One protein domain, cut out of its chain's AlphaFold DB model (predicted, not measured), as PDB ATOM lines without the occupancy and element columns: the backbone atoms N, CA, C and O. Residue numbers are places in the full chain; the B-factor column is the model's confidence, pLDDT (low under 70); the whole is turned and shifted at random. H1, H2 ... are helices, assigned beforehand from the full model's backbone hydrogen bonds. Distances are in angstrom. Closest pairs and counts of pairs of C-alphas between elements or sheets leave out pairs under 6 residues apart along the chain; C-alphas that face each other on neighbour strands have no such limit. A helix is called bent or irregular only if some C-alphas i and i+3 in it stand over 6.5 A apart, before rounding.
ATOM      1  N   ASN A  26     245.272 242.395 200.423       90.75
ATOM      2  CA  ASN A  26     244.119 241.584 200.027       90.75
ATOM      3  C   ASN A  26     242.788 242.298 200.303       90.75
ATOM      4  O   ASN A  26     241.849 242.212 199.514       90.75
ATOM      5  N   GLU A  27     242.714 243.019 201.420       90.75
ATOM      6  CA  GLU A  27     241.549 243.790 201.845       90.75
ATOM      7  C   GLU A  27     241.303 244.958 200.887       90.75
ATOM      8  O   GLU A  27     240.168 245.181 200.470       90.75
ATOM      9  N   MET A  28     242.372 245.645 200.466       92.50
ATOM     10  CA  MET A  28     242.296 246.713 199.468       92.50
ATOM     11  C   MET A  28     241.808 246.176 198.115       92.50
ATOM     12  O   MET A  28     240.954 246.803 197.488       92.50
ATOM     13  N   ALA A  29     242.283 245.001 197.685       91.44
ATOM     14  CA  ALA A  29     241.847 244.376 196.436       91.44
ATOM     15  C   ALA A  29     240.351 244.018 196.470       91.44
ATOM     16  O   ALA A  29     239.604 244.368 195.556       91.44
ATOM     17  N   ILE A  30     239.888 243.391 197.557       90.75
ATOM     18  CA  ILE A  30     238.467 243.063 197.749       90.75
ATOM     19  C   ILE A  30     237.614 244.337 197.809       90.75
ATOM     20  O   ILE A  30     236.543 244.382 197.206       90.75
ATOM     21  N   PHE A  31     238.081 245.384 198.491       90.56
ATOM     22  CA  PHE A  31     237.361 246.655 198.583       90.56
ATOM     23  C   PHE A  31     237.150 247.306 197.211       90.56
ATOM     24  O   PHE A  31     236.049 247.778 196.920       90.56
ATOM     25  N   ILE A  32     238.176 247.303 196.353       90.06
ATOM     26  CA  ILE A  32     238.063 247.816 194.980       90.06
ATOM     27  C   ILE A  32     237.016 247.017 194.205       90.06
ATOM     28  O   ILE A  32     236.111 247.611 193.624       90.06
ATOM     29  N   VAL A  33     237.087 245.684 194.253       89.75
ATOM     30  CA  VAL A  33     236.156 244.801 193.530       89.75
ATOM     31  C   VAL A  33     234.711 245.029 193.970       89.75
ATOM     32  O   VAL A  33     233.813 245.121 193.133       89.75
ATOM     33  N   LEU A  34     234.479 245.197 195.271       86.56
ATOM     34  CA  LEU A  34     233.158 245.524 195.805       86.56
ATOM     35  C   LEU A  34     232.648 246.886 195.327       86.56
ATOM     36  O   LEU A  34     231.459 247.027 195.041       86.56
ATOM     37  N   ASN A  35     233.524 247.884 195.215       84.69
ATOM     38  CA  ASN A  35     233.143 249.190 194.690       84.69
ATOM     39  C   ASN A  35     232.823 249.132 193.184       84.69
ATOM     40  O   ASN A  35     231.858 249.759 192.744       84.69
ATOM     41  N   THR A  36     233.560 248.325 192.414       83.81
ATOM     42  CA  THR A  36     233.301 248.076 190.986       83.81
ATOM     43  C   THR A  36     231.979 247.347 190.748       83.81
ATOM     44  O   THR A  36     231.287 247.659 189.783       83.81
ATOM     45  N   ALA A  37     231.581 246.435 191.642       79.50
ATOM     46  CA  ALA A  37     230.301 245.727 191.554       79.50
ATOM     47  C   ALA A  37     229.065 246.652 191.660       79.50
ATOM     48  O   ALA A  37     227.961 246.206 191.365       79.50
ATOM     49  N   SER A  38     229.243 247.928 192.043       75.00
ATOM     50  CA  SER A  38     228.248 249.011 191.950       75.00
ATOM     51  C   SER A  38     226.832 248.601 192.381       75.00
ATOM     52  O   SER A  38     225.865 248.695 191.623       75.00
ATOM     53  N   ILE A  39     226.717 248.119 193.623       76.06
ATOM     54  CA  ILE A  39     225.459 247.609 194.170       76.06
ATOM     55  C   ILE A  39     224.433 248.744 194.266       76.06
ATOM     56  O   ILE A  39     224.579 249.661 195.075       76.06
ATOM     57  N   GLN A  40     223.386 248.685 193.442       79.31
ATOM     58  CA  GLN A  40     222.318 249.686 193.412       79.31
ATOM     59  C   GLN A  40     221.093 249.215 194.196       79.31
ATOM     60  O   GLN A  40     220.581 248.120 193.977       79.31
ATOM     61  N   ILE A  41     220.572 250.088 195.066       79.81
ATOM     62  CA  ILE A  41     219.314 249.834 195.782       79.81
ATOM     63  C   ILE A  41     218.120 249.990 194.829       79.81
ATOM     64  O   ILE A  41     217.226 249.150 194.838       79.81
ATOM     65  N   ILE A  42     218.114 251.025 193.979       85.25
ATOM     66  CA  ILE A  42     217.033 251.282 193.016       85.25
ATOM     67  C   ILE A  42     217.633 251.514 191.618       85.25
ATOM     68  O   ILE A  42     218.272 252.546 191.406       85.25
ATOM     69  N   PRO A  43     217.414 250.605 190.649       84.88
ATOM     70  CA  PRO A  43     217.903 250.734 189.277       84.88
ATOM     71  C   PRO A  43     217.006 251.675 188.455       84.88
ATOM     72  O   PRO A  43     216.268 251.253 187.561       84.88
ATOM     73  N   THR A  44     217.048 252.970 188.768       88.56
ATOM     74  CA  THR A  44     216.170 253.992 188.167       88.56
ATOM     75  C   THR A  44     216.311 254.083 186.649       88.56
ATOM     76  O   THR A  44     215.308 254.231 185.955       88.56
ATOM     77  N   THR A  45     217.523 253.922 186.111       88.50
ATOM     78  CA  THR A  45     217.783 253.971 184.664       88.50
ATOM     79  C   THR A  45     217.039 252.870 183.912       88.50
ATOM     80  O   THR A  45     216.378 253.142 182.914       88.50
ATOM     81  N   VAL A  46     217.086 251.631 184.408       88.12
ATOM     82  CA  VAL A  46     216.419 250.502 183.742       88.12
ATOM     83  C   VAL A  46     214.901 250.592 183.899       88.12
ATOM     84  O   VAL A  46     214.165 250.284 182.964       88.12
ATOM     85  N   ILE A  47     214.421 251.083 185.047       90.44
ATOM     86  CA  ILE A  47     212.996 251.372 185.264       90.44
ATOM     87  C   ILE A  47     212.501 252.421 184.256       90.44
ATOM     88  O   ILE A  47     211.458 252.215 183.639       90.44
ATOM     89  N   ALA A  48     213.255 253.504 184.039       90.19
ATOM     90  CA  ALA A  48     212.898 254.552 183.084       90.19
ATOM     91  C   ALA A  48     212.824 254.029 181.640       90.19
ATOM     92  O   ALA A  48     211.863 254.337 180.938       90.19
ATOM     93  N   ILE A  49     213.775 253.180 181.228       91.94
ATOM     94  CA  ILE A  49     213.757 252.525 179.907       91.94
ATOM     95  C   ILE A  49     212.529 251.618 179.767       91.94
ATOM     96  O   ILE A  49     211.837 251.643 178.755       91.94
ATOM     97  N   ARG A  50     212.208 250.814 180.787       89.50
ATOM     98  CA  ARG A  50     211.012 249.960 180.736       89.50
ATOM     99  C   ARG A  50     209.729 250.780 180.672       89.50
ATOM    100  O   ARG A  50     208.796 250.388 179.976       89.50
ATOM    101  N   ASN A  51     209.687 251.904 181.379       91.06
ATOM    102  CA  ASN A  51     208.549 252.809 181.350       91.06
ATOM    103  C   ASN A  51     208.377 253.465 179.970       91.06
ATOM    104  O   ASN A  51     207.263 253.504 179.459       91.06
ATOM    105  N   SER A  52     209.465 253.912 179.326       91.38
ATOM    106  CA  SER A  52     209.397 254.509 177.982       91.38
ATOM    107  C   SER A  52     208.979 253.513 176.896       91.38
ATOM    108  O   SER A  52     208.398 253.916 175.893       91.38
ATOM    109  N   LEU A  53     209.217 252.216 177.109       91.69
ATOM    110  CA  LEU A  53     208.777 251.128 176.230       91.69
ATOM    111  C   LEU A  53     207.346 250.627 176.525       91.69
ATOM    112  O   LEU A  53     206.926 249.622 175.957       91.69
ATOM    113  N   GLY A  54     206.590 251.287 177.413       86.69
ATOM    114  CA  GLY A  54     205.187 250.948 177.695       86.69
ATOM    115  C   GLY A  54     204.984 249.713 178.582       86.69
ATOM    116  O   GLY A  54     203.922 249.091 178.559       86.69
ATOM    117  N   SER A  55     205.992 249.320 179.366       87.81
ATOM    118  CA  SER A  55     205.884 248.170 180.268       87.81
ATOM    119  C   SER A  55     204.797 248.375 181.332       87.81
ATOM    120  O   SER A  55     204.882 249.307 182.122       87.81
ATOM    121  N   GLN A  56     203.876 247.414 181.464       83.75
ATOM    122  CA  GLN A  56     202.796 247.416 182.468       83.75
ATOM    123  C   GLN A  56     203.292 247.486 183.924       83.75
ATOM    124  O   GLN A  56     202.643 248.073 184.781       83.75
ATOM    125  N   ASN A  57     204.460 246.901 184.222       87.56
ATOM    126  CA  ASN A  57     205.070 246.974 185.553       87.56
ATOM    127  C   ASN A  57     206.595 247.184 185.460       87.56
ATOM    128  O   ASN A  57     207.351 246.206 185.531       87.56
ATOM    129  N   PRO A  58     207.076 248.430 185.258       83.81
ATOM    130  CA  PRO A  58     208.500 248.764 185.106       83.81
ATOM    131  C   PRO A  58     209.352 248.430 186.343       83.81
ATOM    132  O   PRO A  58     210.534 248.102 186.219       83.81
ATOM    133  N   THR A  59     208.733 248.427 187.522       87.75
ATOM    134  CA  THR A  59     209.373 248.248 188.833       87.75
ATOM    135  C   THR A  59     209.664 246.784 189.174       87.75
ATOM    136  O   THR A  59     210.533 246.504 189.996       87.75
ATOM    137  N   ALA A  60     209.017 245.827 188.501       88.00
ATOM    138  CA  ALA A  60     209.240 244.390 188.716       88.00
ATOM    139  C   ALA A  60     210.704 243.931 188.524       88.00
ATOM    140  O   ALA A  60     211.079 242.856 188.983       88.00
ATOM    141  N   ILE A  61     211.550 244.742 187.876       88.50
ATOM    142  CA  ILE A  61     212.962 244.420 187.639       88.50
ATOM    143  C   ILE A  61     213.861 244.621 188.874       88.50
ATOM    144  O   ILE A  61     215.003 244.172 188.875       88.50
ATOM    145  N   ILE A  62     213.371 245.262 189.940       89.88
ATOM    146  CA  ILE A  62     214.179 245.507 191.148       89.88
ATOM    147  C   ILE A  62     214.690 244.190 191.746       89.88
ATOM    148  O   ILE A  62     215.883 244.053 192.008       89.88
ATOM    149  N   PHE A  63     213.805 243.204 191.905       88.94
ATOM    150  CA  PHE A  63     214.157 241.910 192.487       88.94
ATOM    151  C   PHE A  63     215.246 241.159 191.693       88.94
ATOM    152  O   PHE A  63     216.276 240.827 192.283       88.94
ATOM    153  N   PRO A  64     215.104 240.925 190.370       89.50
ATOM    154  CA  PRO A  64     216.157 240.262 189.602       89.50
ATOM    155  C   PRO A  64     217.459 241.070 189.553       89.50
ATOM    156  O   PRO A  64     218.529 240.468 189.538       89.50
ATOM    157  N   VAL A  65     217.408 242.410 189.594       90.25
ATOM    158  CA  VAL A  65     218.622 243.240 189.683       90.25
ATOM    159  C   VAL A  65     219.363 242.999 190.994       90.25
ATOM    160  O   VAL A  65     220.582 242.836 190.966       90.25
ATOM    161  N   TRP A  66     218.669 242.926 192.131       89.88
ATOM    162  CA  TRP A  66     219.312 242.604 193.407       89.88
ATOM    163  C   TRP A  66     219.952 241.222 193.392       89.88
ATOM    164  O   TRP A  66     221.112 241.095 193.776       89.88
ATOM    165  N   VAL A  67     219.244 240.207 192.887       90.62
ATOM    166  CA  VAL A  67     219.791 238.847 192.770       90.62
ATOM    167  C   VAL A  67     221.043 238.846 191.893       90.62
ATOM    168  O   VAL A  67     222.092 238.380 192.332       90.62
ATOM    169  N   ALA A  68     220.974 239.435 190.696       89.94
ATOM    170  CA  ALA A  68     222.110 239.504 189.780       89.94
ATOM    171  C   ALA A  68     223.310 240.233 190.405       89.94
ATOM    172  O   ALA A  68     224.445 239.772 190.300       89.94
ATOM    173  N   THR A  69     223.053 241.336 191.105       89.19
ATOM    174  CA  THR A  69     224.082 242.153 191.755       89.19
ATOM    175  C   THR A  69     224.746 241.415 192.918       89.19
ATOM    176  O   THR A  69     225.969 241.436 193.045       89.19
ATOM    177  N   ILE A  70     223.967 240.720 193.752       90.25
ATOM    178  CA  ILE A  70     224.493 239.901 194.852       90.25
ATOM    179  C   ILE A  70     225.327 238.746 194.290       90.25
ATOM    180  O   ILE A  70     226.443 238.516 194.754       90.25
ATOM    181  N   CYS A  71     224.832 238.057 193.259       91.88
ATOM    182  CA  CYS A  71     225.582 237.000 192.583       91.88
ATOM    183  C   CYS A  71     226.901 237.527 192.001       91.88
ATOM    184  O   CYS A  71     227.940 236.900 192.196       91.88
ATOM    185  N   ALA A  72     226.882 238.693 191.348       90.50
ATOM    186  CA  ALA A  72     228.079 239.333 190.811       90.50
ATOM    187  C   ALA A  72     229.079 239.710 191.917       90.50
ATOM    188  O   ALA A  72     230.273 239.451 191.776       90.50
ATOM    189  N   ALA A  73     228.605 240.258 193.041       90.38
ATOM    190  CA  ALA A  73     229.452 240.596 194.182       90.38
ATOM    191  C   ALA A  73     230.106 239.348 194.800       90.38
ATOM    192  O   ALA A  73     231.314 239.337 195.039       90.38
ATOM    193  N   ILE A  74     229.333 238.276 195.010       92.38
ATOM    194  CA  ILE A  74     229.841 237.000 195.533       92.38
ATOM    195  C   ILE A  74     230.871 236.404 194.570       92.38
ATOM    196  O   ILE A  74     231.967 236.042 195.000       92.38
ATOM    197  N   ALA A  75     230.559 236.346 193.273       93.38
ATOM    198  CA  ALA A  75     231.481 235.852 192.256       93.38
ATOM    199  C   ALA A  75     232.783 236.669 192.234       93.38
ATOM    200  O   ALA A  75     233.868 236.090 192.259       93.38
ATOM    201  N   GLY A  76     232.689 238.000 192.284       91.19
ATOM    202  CA  GLY A  76     233.843 238.895 192.358       91.19
ATOM    203  C   GLY A  76     234.721 238.624 193.579       91.19
ATOM    204  O   GLY A  76     235.937 238.489 193.440       91.19
ATOM    205  N   ILE A  77     234.129 238.461 194.768       91.19
ATOM    206  CA  ILE A  77     234.873 238.113 195.989       91.19
ATOM    207  C   ILE A  77     235.568 236.752 195.841       91.19
ATOM    208  O   ILE A  77     236.746 236.629 196.180       91.19
ATOM    209  N   ILE A  78     234.854 235.729 195.358       93.25
ATOM    210  CA  ILE A  78     235.389 234.367 195.212       93.25
ATOM    211  C   ILE A  78     236.576 234.370 194.251       93.25
ATOM    212  O   ILE A  78     237.648 233.885 194.609       93.25
ATOM    213  N   VAL A  79     236.415 234.963 193.067       92.19
ATOM    214  CA  VAL A  79     237.480 235.053 192.060       92.19
ATOM    215  C   VAL A  79     238.677 235.818 192.614       92.19
ATOM    216  O   VAL A  79     239.802 235.339 192.510       92.19
ATOM    217  N   THR A  80     238.453 236.946 193.290       91.94
ATOM    218  CA  THR A  80     239.532 237.735 193.908       91.94
ATOM    219  C   THR A  80     240.301 236.918 194.942       91.94
ATOM    220  O   THR A  80     241.531 236.907 194.935       91.94
ATOM    221  N   LYS A  81     239.600 236.168 195.802       89.38
ATOM    222  CA  LYS A  81     240.239 235.269 196.774       89.38
ATOM    223  C   LYS A  81     241.032 234.148 196.104       89.38
ATOM    224  O   LYS A  81     242.110 233.813 196.588       89.38
ATOM    225  N   ILE A  82     240.515 233.572 195.019       92.12
ATOM    226  CA  ILE A  82     241.219 232.543 194.247       92.12
ATOM    227  C   ILE A  82     242.498 233.128 193.636       92.12
ATOM    228  O   ILE A  82     243.562 232.548 193.822       92.12
ATOM    229  N   PHE A  83     242.425 234.298 192.999       90.00
ATOM    230  CA  PHE A  83     243.590 234.983 192.426       90.00
ATOM    231  C   PHE A  83     244.653 235.309 193.477       90.00
ATOM    232  O   PHE A  83     245.827 235.021 193.271       90.00
ATOM    233  N   ILE A  84     244.244 235.835 194.633       87.75
ATOM    234  CA  ILE A  84     245.148 236.101 195.762       87.75
ATOM    235  C   ILE A  84     245.842 234.818 196.241       87.75
ATOM    236  O   ILE A  84     247.002 234.858 196.641       87.75
ATOM    237  N   LYS A  85     245.132 233.683 196.240       86.38
ATOM    238  CA  LYS A  85     245.685 232.392 196.668       86.38
ATOM    239  C   LYS A  85     246.623 231.779 195.626       86.38
ATOM    240  O   LYS A  85     247.575 231.130 196.026       86.38
ATOM    241  N   LEU A  86     246.343 231.960 194.334       84.88
ATOM    242  CA  LEU A  86     247.164 231.450 193.228       84.88
ATOM    243  C   LEU A  86     248.413 232.299 192.961       84.88
ATOM    244  O   LEU A  86     249.396 231.780 192.449       84.88
ATOM    245  N   GLY A  87     248.364 233.598 193.263       69.94
ATOM    246  CA  GLY A  87     249.499 234.516 193.127       69.94
ATOM    247  C   GLY A  87     250.461 234.521 194.323       69.94
ATOM    248  O   GLY A  87     251.399 235.316 194.328       69.94
ATOM    249  N   LYS A  88     250.206 233.687 195.336       54.25
ATOM    250  CA  LYS A  88     251.138 233.359 196.422       54.25
ATOM    251  C   LYS A  88     251.842 232.051 196.109       54.25
ATOM    252  O   LYS A  88     253.033 231.966 196.468       54.25
TER     253      LYS A  88
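AT A GLANCE: This is residues 26 to 88 of the 88 residues of a protein of Clostridium sp. CAG:575 (UniProt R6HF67). A long, thin hairpin of helices: H3 runs along most of the length on one side, and the chain before it, with the shorter helices H1 and H2 and an unwound stretch between them, runs the opposite way on the other side. H2 and H3 meet at the turn of residues 53 to 57, while H1 packs on residues 73 to 84 of H3, toward its far end. The printed part has 63 residues with three named helices, in the order H1, H2, H3, and no named strand; the class is all helix. The whole is only just loose, close to extended, with a radius of gyration of the C-alphas of 15.8 A, and its outline is a rod spanning 53 by 15 by 15 A.

IN THESE COORDINATES: H1 is residues 26 to 36, 15.5 A from first to last C-alpha, and C-alpha 26 stands at (244.119, 241.584, 200.027). H2 is residues 44 to 52, 12.2 A long, beginning with C-alpha 44 at (216.170, 253.992, 188.167). H3 is residues 58 to 86, 43.1 A long, and ends with C-alpha 86 at (247.164, 231.450, 193.228). H3 has a kink of 27 degrees near residue 65. It is irregular, but only just: C-alphas 58 and 61 are 6.7 A apart, against about 5 A in a regular helix, and its line is a rough one.

HOW THE PARTS SIT: H1 touches H3, with residues 73 to 84 of H3 alone. The closest C-alphas of the two are those of Ile 30 and Ile 77, 6.4 A apart. Their lines stand at a shallow tilt of 25 degrees, and they run opposite ways. H1 and H2 are apart. H2 and H3 form a helical hairpin and touch, with residues 58 to 61 of H3 alone. Their closest C-alphas are those of Arg 50 and Pro 58, 5.2 A apart. Their lines stand at a steep tilt of 39 degrees, opposite ways. In H1 and H2 every O i to N i+4 pair is within hydrogen-bond range; in H3, 22 of 25 are.

THE WHOLE: The two C-alphas farthest apart are those of Gly 54 and Lys 88, at 52.6 A, while the C-alphas of Asn 26 and Lys 88, the first and last printed, are 11.4 A apart. The printed part has no cut, and Lys 88 is the chain's last residue. The link from H1 to H2, 7 residues, is short, and the link from H2 to H3, 5 residues, is tight. The mean pLDDT of the printed part is 87.6, and residues 87 to 88 are under 70.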